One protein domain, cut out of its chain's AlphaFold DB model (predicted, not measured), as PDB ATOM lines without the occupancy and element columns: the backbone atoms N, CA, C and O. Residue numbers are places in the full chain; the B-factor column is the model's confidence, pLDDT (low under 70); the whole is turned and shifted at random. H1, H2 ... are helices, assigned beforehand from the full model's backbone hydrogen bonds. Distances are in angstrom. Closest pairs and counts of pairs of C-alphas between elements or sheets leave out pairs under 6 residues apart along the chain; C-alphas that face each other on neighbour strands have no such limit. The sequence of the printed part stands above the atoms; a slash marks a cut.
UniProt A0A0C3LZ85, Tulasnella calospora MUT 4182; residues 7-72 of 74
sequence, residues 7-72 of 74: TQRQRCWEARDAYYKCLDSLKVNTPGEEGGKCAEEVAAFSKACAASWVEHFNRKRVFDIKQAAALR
ATOM      1  N   THR A   7     154.222 166.565 155.101       75.81
ATOM      2  CA  THR A   7     153.587 167.024 156.343       75.81
ATOM      3  C   THR A   7     152.475 166.105 156.873       75.81
ATOM      4  O   THR A   7     152.379 165.886 158.075       75.81
ATOM      5  N   GLN A   8     151.633 165.540 156.007       76.75
ATOM      6  CA  GLN A   8     150.547 164.630 156.396       76.75
ATOM      7  C   GLN A   8     151.100 163.304 156.938       76.75
ATOM      8  O   GLN A   8     150.601 162.772 157.927       76.75
ATOM      9  N   ARG A   9     152.192 162.808 156.338       80.44
ATOM     10  CA  ARG A   9     152.905 161.620 156.834       80.44
ATOM     11  C   ARG A   9     153.576 161.869 158.179       80.44
ATOM     12  O   ARG A   9     153.479 161.006 159.044       80.44
ATOM     13  N   GLN A  10     154.205 163.033 158.367       85.81
ATOM     14  CA  GLN A  10     154.770 163.405 159.669       85.81
ATOM     15  C   GLN A  10     153.706 163.378 160.767       85.81
ATOM     16  O   GLN A  10     153.886 162.664 161.746       85.81
ATOM     17  N   ARG A  11     152.552 164.020 160.545       87.44
ATOM     18  CA  ARG A  11     151.443 164.011 161.515       87.44
ATOM     19  C   ARG A  11     150.964 162.599 161.859       87.44
ATOM     20  O   ARG A  11     150.724 162.307 163.026       87.44
ATOM     21  N   CYS A  12     150.856 161.710 160.867       90.38
ATOM     22  CA  CYS A  12     150.533 160.303 161.120       90.38
ATOM     23  C   CYS A  12     151.577 159.630 162.025       90.38
ATOM     24  O   CYS A  12     151.214 158.914 162.955       90.38
ATOM     25  N   TRP A  13     152.870 159.828 161.754       89.69
ATOM     26  CA  TRP A  13     153.936 159.209 162.542       89.69
ATOM     27  C   TRP A  13     154.011 159.756 163.964       89.69
ATOM     28  O   TRP A  13     154.250 158.974 164.878       89.69
ATOM     29  N   GLU A  14     153.765 161.052 164.155       91.50
ATOM     30  CA  GLU A  14     153.678 161.670 165.482       91.50
ATOM     31  C   GLU A  14     152.504 161.098 166.283       91.50
ATOM     32  O   GLU A  14     152.690 160.668 167.420       91.50
ATOM     33  N   ALA A  15     151.318 160.993 165.672       92.94
ATOM     34  CA  ALA A  15     150.150 160.399 166.321       92.94
ATOM     35  C   ALA A  15     150.354 158.905 166.637       92.94
ATOM     36  O   ALA A  15     149.983 158.439 167.713       92.94
ATOM     37  N   ARG A  16     151.007 158.160 165.734       92.75
ATOM     38  CA  ARG A  16     151.415 156.766 165.967       92.75
ATOM     39  C   ARG A  16     152.335 156.652 167.180       92.75
ATOM     40  O   ARG A  16     152.149 155.768 168.007       92.75
ATOM     41  N   ASP A  17     153.358 157.501 167.252       92.38
ATOM     42  CA  ASP A  17     154.352 157.466 168.326       92.38
ATOM     43  C   ASP A  17     153.726 157.825 169.679       92.38
ATOM     44  O   ASP A  17     153.998 157.154 170.670       92.38
ATOM     45  N   ALA A  18     152.823 158.812 169.704       93.62
ATOM     46  CA  ALA A  18     152.044 159.164 170.891       93.62
ATOM     47  C   ALA A  18     151.201 157.979 171.388       93.62
ATOM     48  O   ALA A  18     151.307 157.593 172.551       93.62
ATOM     49  N   TYR A  19     150.457 157.336 170.483       92.94
ATOM     50  CA  TYR A  19     149.674 156.144 170.808       92.94
ATOM     51  C   TYR A  19     150.555 155.013 171.359       92.94
ATOM     52  O   TYR A  19     150.266 154.422 172.397       92.94
ATOM     53  N   TYR A  20     151.692 154.750 170.715       91.56
ATOM     54  CA  TYR A  20     152.617 153.696 171.132       91.56
ATOM     55  C   TYR A  20     153.326 153.990 172.454       91.56
ATOM     56  O   TYR A  20     153.594 153.048 173.199       91.56
ATOM     57  N   LYS A  21     153.609 155.257 172.761       92.94
ATOM     58  CA  LYS A  21     154.148 155.677 174.062       92.94
ATOM     59  C   LYS A  21     153.157 155.446 175.192       92.94
ATOM     60  O   LYS A  21     153.568 155.023 176.273       92.94
ATOM     61  N   CYS A  22     151.869 155.683 174.953       93.75
ATOM     62  CA  CYS A  22     150.856 155.360 175.947       93.75
ATOM     63  C   CYS A  22     150.725 153.846 176.143       93.75
ATOM     64  O   CYS A  22     150.782 153.375 177.278       93.75
ATOM     65  N   LEU A  23     150.688 153.067 175.057       91.88
ATOM     66  CA  LEU A  23     150.722 151.602 175.136       91.88
ATOM     67  C   LEU A  23     151.926 151.090 175.942       91.88
ATOM     68  O   LEU A  23     151.767 150.246 176.821       91.88
ATOM     69  N   ASP A  24     153.120 151.627 175.680       91.31
ATOM     70  CA  ASP A  24     154.351 151.274 176.394       91.31
ATOM     71  C   ASP A  24     154.283 151.642 177.886       91.31
ATOM     72  O   ASP A  24     154.571 150.805 178.745       91.31
ATOM     73  N   SER A  25     153.767 152.835 178.208       93.12
ATOM     74  CA  SER A  25     153.544 153.278 179.594       93.12
ATOM     75  C   SER A  25     152.582 152.363 180.357       93.12
ATOM     76  O   SER A  25     152.725 152.164 181.563       93.12
ATOM     77  N   LEU A  26     151.618 151.767 179.654       91.25
ATOM     78  CA  LEU A  26     150.668 150.802 180.207       91.25
ATOM     79  C   LEU A  26     151.185 149.358 180.187       91.25
ATOM     80  O   LEU A  26     150.494 148.466 180.678       91.25
ATOM     81  N   LYS A  27     152.379 149.116 179.628       89.88
ATOM     82  CA  LYS A  27     152.934 147.782 179.338       89.88
ATOM     83  C   LYS A  27     152.008 146.925 178.470       89.88
ATOM     84  O   LYS A  27     151.998 145.697 178.562       89.88
ATOM     85  N   VAL A  28     151.238 147.581 177.610       90.06
ATOM     86  CA  VAL A  28     150.323 146.958 176.663       90.06
ATOM     87  C   VAL A  28     151.043 146.814 175.329       90.06
ATOM     88  O   VAL A  28     151.402 147.776 174.652       90.06
ATOM     89  N   ASN A  29     151.273 145.571 174.934       85.75
ATOM     90  CA  ASN A  29     151.920 145.264 173.662       85.75
ATOM     91  C   ASN A  29     150.927 145.303 172.494       85.75
ATOM     92  O   ASN A  29     151.290 145.707 171.386       85.75
ATOM     93  N   THR A  30     149.679 144.915 172.761       86.75
ATOM     94  CA  THR A  30     148.607 144.794 171.773       86.75
ATOM     95  C   THR A  30     147.785 146.086 171.705       86.75
ATOM     96  O   THR A  30     147.083 146.403 172.666       86.75
ATOM     97  N   PRO A  31     147.817 146.828 170.585       86.75
ATOM     98  CA  PRO A  31     146.936 147.975 170.407       86.75
ATOM     99  C   PRO A  31     145.464 147.550 170.515       86.75
ATOM    100  O   PRO A  31     145.055 146.603 169.840       86.75
ATOM    101  N   GLY A  32     144.685 148.217 171.371       84.25
ATOM    102  CA  GLY A  32     143.292 147.865 171.671       84.25
ATOM    103  C   GLY A  32     143.079 147.059 172.961       84.25
ATOM    104  O   GLY A  32     141.955 147.017 173.450       84.25
ATOM    105  N   GLU A  33     144.127 146.487 173.570       86.50
ATOM    106  CA  GLU A  33     144.026 145.825 174.891       86.50
ATOM    107  C   GLU A  33     144.219 146.775 176.081       86.50
ATOM    108  O   GLU A  33     144.082 146.400 177.240       86.50
ATOM    109  N   GLU A  34     144.492 148.043 175.811       86.94
ATOM    110  CA  GLU A  34     144.676 149.103 176.806       86.94
ATOM    111  C   GLU A  34     143.420 149.474 177.612       86.94
ATOM    112  O   GLU A  34     143.493 150.321 178.504       86.94
ATOM    113  N   GLY A  35     142.261 148.887 177.296       85.81
ATOM    114  CA  GLY A  35     141.004 149.133 178.006       85.81
ATOM    115  C   GLY A  35     140.503 150.578 177.894       85.81
ATOM    116  O   GLY A  35     139.876 151.079 178.821       85.81
ATOM    117  N   GLY A  36     140.822 151.265 176.791       86.06
ATOM    118  CA  GLY A  36     140.423 152.657 176.546       86.06
ATOM    119  C   GLY A  36     141.316 153.714 177.201       86.06
ATOM    120  O   GLY A  36     141.000 154.898 177.127       86.06
ATOM    121  N   LYS A  37     142.440 153.327 177.814       89.56
ATOM    122  CA  LYS A  37     143.359 154.276 178.459       89.56
ATOM    123  C   LYS A  37     144.092 155.211 177.485       89.56
ATOM    124  O   LYS A  37     144.395 156.319 177.901       89.56
ATOM    125  N   CYS A  38     144.319 154.811 176.229       92.62
ATOM    126  CA  CYS A  38     144.844 155.689 175.169       92.62
ATOM    127  C   CYS A  38     143.788 155.942 174.074       92.62
ATOM    128  O   CYS A  38     144.095 156.033 172.881       92.62
ATOM    129  N   ALA A  39     142.507 156.030 174.470       90.06
ATOM    130  CA  ALA A  39     141.393 156.270 173.552       90.06
ATOM    131  C   ALA A  39     141.523 157.603 172.784       90.06
ATOM    132  O   ALA A  39     141.116 157.686 171.624       90.06
ATOM    133  N   GLU A  40     142.112 158.635 173.394       91.44
ATOM    134  CA  GLU A  40     142.392 159.902 172.708       91.44
ATOM    135  C   GLU A  40     143.482 159.737 171.648       91.44
ATOM    136  O   GLU A  40     143.292 160.136 170.495       91.44
ATOM    137  N   GLU A  41     144.600 159.099 171.994       92.81
ATOM    138  CA  GLU A  41     145.707 158.906 171.062       92.81
ATOM    139  C   GLU A  41     145.345 157.973 169.906       92.81
ATOM    140  O   GLU A  41     145.720 158.254 168.769       92.81
ATOM    141  N   VAL A  42     144.574 156.902 170.141       90.75
ATOM    142  CA  VAL A  42     144.113 156.015 169.059       90.75
ATOM    143  C   VAL A  42     143.127 156.729 168.129       90.75
ATOM    144  O   VAL A  42     143.189 156.548 166.910       90.75
ATOM    145  N   ALA A  43     142.263 157.596 168.669       91.25
ATOM    146  CA  ALA A  43     141.361 158.418 167.870       91.25
ATOM    147  C   ALA A  43     142.143 159.441 167.031       91.25
ATOM    148  O   ALA A  43     141.891 159.588 165.831       91.25
ATOM    149  N   ALA A  44     143.140 160.102 167.626       91.50
ATOM    150  CA  ALA A  44     144.040 161.006 166.917       91.50
ATOM    151  C   ALA A  44     144.842 160.268 165.835       91.50
ATOM    152  O   ALA A  44     144.962 160.764 164.717       91.50
ATOM    153  N   PHE A  45     145.328 159.060 166.124       92.00
ATOM    154  CA  PHE A  45     146.073 158.228 165.184       92.00
ATOM    155  C   PHE A  45     145.214 157.782 163.995       92.00
ATOM    156  O   PHE A  45     145.642 157.915 162.846       92.00
ATOM    157  N   SER A  46     143.976 157.350 164.250       89.69
ATOM    158  CA  SER A  46     143.001 156.999 163.212       89.69
ATOM    159  C   SER A  46     142.581 158.198 162.355       89.69
ATOM    160  O   SER A  46     142.352 158.050 161.157       89.69
ATOM    161  N   LYS A  47     142.526 159.403 162.936       89.94
ATOM    162  CA  LYS A  47     142.173 160.638 162.219       89.94
ATOM    163  C   LYS A  47     143.346 161.238 161.437       89.94
ATOM    164  O   LYS A  47     143.142 161.831 160.380       89.94
ATOM    165  N   ALA A  48     144.564 161.122 161.962       89.44
ATOM    166  CA  ALA A  48     145.775 161.667 161.351       89.44
ATOM    167  C   ALA A  48     146.355 160.755 160.265       89.44
ATOM    168  O   ALA A  48     147.083 161.234 159.392       89.44
ATOM    169  N   CYS A  49     146.063 159.453 160.316       89.56
ATOM    170  CA  CYS A  49     146.608 158.467 159.400       89.56
ATOM    171  C   CYS A  49     145.519 157.706 158.638       89.56
ATOM    172  O   CYS A  49     144.419 157.499 159.131       89.56
ATOM    173  N   ALA A  50     145.833 157.242 157.428       88.56
ATOM    174  CA  ALA A  50     144.909 156.403 156.673       88.56
ATOM    175  C   ALA A  50     144.659 155.074 157.409       88.56
ATOM    176  O   ALA A  50     145.606 154.455 157.896       88.56
ATOM    177  N   ALA A  51     143.415 154.590 157.412       86.94
ATOM    178  CA  ALA A  51     143.038 153.342 158.085       86.94
ATOM    179  C   ALA A  51     143.928 152.148 157.682       86.94
ATOM    180  O   ALA A  51     144.345 151.368 158.535       86.94
ATOM    181  N   SER A  52     144.319 152.058 156.405       88.62
ATOM    182  CA  SER A  52     145.237 151.022 155.910       88.62
ATOM    183  C   SER A  52     146.633 151.100 156.542       88.62
ATOM    184  O   SER A  52     147.257 150.074 156.799       88.62
ATOM    185  N   TRP A  53     147.129 152.311 156.812       89.81
ATOM    186  CA  TRP A  53     148.414 152.517 157.483       89.81
ATOM    187  C   TRP A  53     148.318 152.179 158.970       89.81
ATOM    188  O   TRP A  53     149.208 151.514 159.492       89.81
ATOM    189  N   VAL A  54     147.231 152.587 159.632       89.88
ATOM    190  CA  VAL A  54     146.960 152.257 161.042       89.88
ATOM    191  C   VAL A  54     146.938 150.744 161.239       89.88
ATOM    192  O   VAL A  54     147.664 150.220 162.081       89.88
ATOM    193  N   GLU A  55     146.177 150.027 160.411       90.00
ATOM    194  CA  GLU A  55     146.106 148.568 160.464       90.00
ATOM    195  C   GLU A  55     147.480 147.922 160.240       90.00
ATOM    196  O   GLU A  55     147.892 147.047 161.009       90.00
ATOM    197  N   HIS A  56     148.217 148.371 159.219       89.44
ATOM    198  CA  HIS A  56     149.547 147.849 158.916       89.44
ATOM    199  C   HIS A  56     150.520 148.041 160.085       89.44
ATOM    200  O   HIS A  56     151.204 147.096 160.481       89.44
ATOM    201  N   PHE A  57     150.565 149.240 160.672       90.75
ATOM    202  CA  PHE A  57     151.440 149.529 161.805       90.75
ATOM    203  C   PHE A  57     151.065 148.733 163.053       90.75
ATOM    204  O   PHE A  57     151.961 148.193 163.704       90.75
ATOM    205  N   ASN A  58     149.771 148.618 163.355       90.12
ATOM    206  CA  ASN A  58     149.281 147.851 164.498       90.12
ATOM    207  C   ASN A  58     149.664 146.370 164.368       90.12
ATOM    208  O   ASN A  58     150.228 145.787 165.296       90.12
ATOM    209  N   ARG A  59     149.452 145.774 163.185       90.44
ATOM    210  CA  ARG A  59     149.885 144.396 162.899       90.44
ATOM    211  C   ARG A  59     151.400 144.248 162.996       90.44
ATOM    212  O   ARG A  59     151.877 143.293 163.604       90.44
ATOM    213  N   LYS A  60     152.157 145.197 162.431       90.62
ATOM    214  CA  LYS A  60     153.623 145.182 162.469       90.62
ATOM    215  C   LYS A  60     154.145 145.225 163.902       90.62
ATOM    216  O   LYS A  60     155.041 144.451 164.202       90.62
ATOM    217  N   ARG A  61     153.577 146.058 164.782       88.88
ATOM    218  CA  ARG A  61     153.956 146.129 166.204       88.88
ATOM    219  C   ARG A  61     153.786 144.776 166.897       88.88
ATOM    220  O   ARG A  61     154.731 144.281 167.494       88.88
ATOM    221  N   VAL A  62     152.609 144.158 166.778       89.88
ATOM    222  CA  VAL A  62     152.341 142.845 167.392       89.88
ATOM    223  C   VAL A  62     153.276 141.773 166.830       89.88
ATOM    224  O   VAL A  62     153.801 140.959 167.585       89.88
ATOM    225  N   PHE A  63     153.501 141.777 165.515       90.31
ATOM    226  CA  PHE A  63     154.431 140.855 164.869       90.31
ATOM    227  C   PHE A  63     155.863 141.044 165.375       90.31
ATOM    228  O   PHE A  63     156.496 140.062 165.736       90.31
ATOM    229  N   ASP A  64     156.347 142.283 165.455       88.38
ATOM    230  CA  ASP A  64     157.695 142.618 165.917       88.38
ATOM    231  C   ASP A  64     157.915 142.186 167.373       88.38
ATOM    232  O   ASP A  64     158.901 141.527 167.681       88.38
ATOM    233  N   ILE A  65     156.932 142.424 168.246       87.19
ATOM    234  CA  ILE A  65     156.968 141.990 169.649       87.19
ATOM    235  C   ILE A  65     156.988 140.460 169.753       87.19
ATOM    236  O   ILE A  65     157.792 139.897 170.499       87.19
ATOM    237  N   LYS A  66     156.136 139.767 168.984       87.69
ATOM    238  CA  LYS A  66     156.122 138.296 168.930       87.69
ATOM    239  C   LYS A  66     157.431 137.737 168.378       87.69
ATOM    240  O   LYS A  66     157.949 136.763 168.917       87.69
ATOM    241  N   GLN A  67     157.979 138.357 167.338       87.94
ATOM    242  CA  GLN A  67     159.240 137.954 166.728       87.94
ATOM    243  C   GLN A  67     160.410 138.186 167.695       87.94
ATOM    244  O   GLN A  67     161.235 137.299 167.869       87.94
ATOM    245  N   ALA A  68     160.457 139.323 168.393       85.38
ATOM    246  CA  ALA A  68     161.458 139.617 169.418       85.38
ATOM    247  C   ALA A  68     161.360 138.682 170.638       85.38
ATOM    248  O   ALA A  68     162.367 138.390 171.288       85.38
ATOM    249  N   ALA A  69     160.158 138.201 170.970       82.00
ATOM    250  CA  ALA A  69     159.973 137.147 171.962       82.00
ATOM    251  C   ALA A  69     160.487 135.789 171.450       82.00
ATOM    252  O   ALA A  69     161.197 135.104 172.179       82.00
ATOM    253  N   ALA A  70     160.198 135.434 170.194       79.81
ATOM    254  CA  ALA A  70     160.628 134.175 169.585       79.81
ATOM    255  C   ALA A  70     162.153 134.090 169.379       79.81
ATOM    256  O   ALA A  70     162.749 133.046 169.615       79.81
ATOM    257  N   LEU A  71     162.798 135.193 168.988       74.56
ATOM    258  CA  LEU A  71     164.245 135.253 168.744       74.56
ATOM    259  C   LEU A  71     165.095 135.196 170.025       74.56
ATOM    260  O   LEU A  71     166.288 134.933 169.940       74.56
ATOM    261  N   ARG A  72     164.510 135.429 171.208       61.19
ATOM    262  CA  ARG A  72     165.209 135.326 172.505       61.19
ATOM    263  C   ARG A  72     165.249 133.908 173.089       61.19
ATOM    264  O   ARG A  72     165.783 133.740 174.180       61.19
TER     265      ARG A  72
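This is residues 7 to 72 of the 74 residues of a protein of Tulasnella calospora MUT 4182 (UniProt A0A0C3LZ85). A two-helix hairpin, H1 and H2 side by side, has a longer helix, H3, that starts beside the far end of H2, slants past the hairpin and runs on beyond it, so that residues 67 to 72 stick out. A long loop, residues 26 to 38, joins H1 to H2. The printed part has 66 residues with three named helices, in the order H1, H2, H3, and no named strand; the class is all helix. The whole is compact by its radius of gyration of the C-alphas, 11.9 A, yet its outline is elongated, spanning 37 by 22 by 15 A.

H1, residues 7 to 25, touches H2, residues 39 to 48; their closest C-alphas, those of Ala 15 and Phe 45, are 4.8 A apart. The two form a helical hairpin, running opposite ways at a shallow tilt of 19 degrees. H3, residues 51 to 72, is close to H2 but not clearly touching it; the closest C-alphas, those of Ser 46 and Val 54, are 6.5 A apart. H2 and H3 run opposite ways at a steep tilt of 60 degrees. H1 and H3 are near each other, with 9 pairs of C-alphas within 10 A. Every O i to N i+4 pair is within hydrogen-bond range in H1 and H2; in H3 17 of 18 are.

H1 begins at C-alpha 7, (153.587, 167.024, 156.343), and is 27.0 A long from first to last C-alpha. H2 begins at C-alpha 39, (141.393, 156.270, 173.552), and is 14.0 A long. H3, 32.0 A long, ends at C-alpha 72, (165.209, 135.326, 172.505).

The two C-alphas farthest apart, those of Thr 7 and Arg 72, are 37.4 A apart. The printed part has no cut. The link from H1 to H2 is long, with 13 residues, and that from H2 to H3 is tight, with 2. Residues 67 to 72 of H3 stand free. The mean pLDDT of the printed part is 88.3, and residue 72 is under 70.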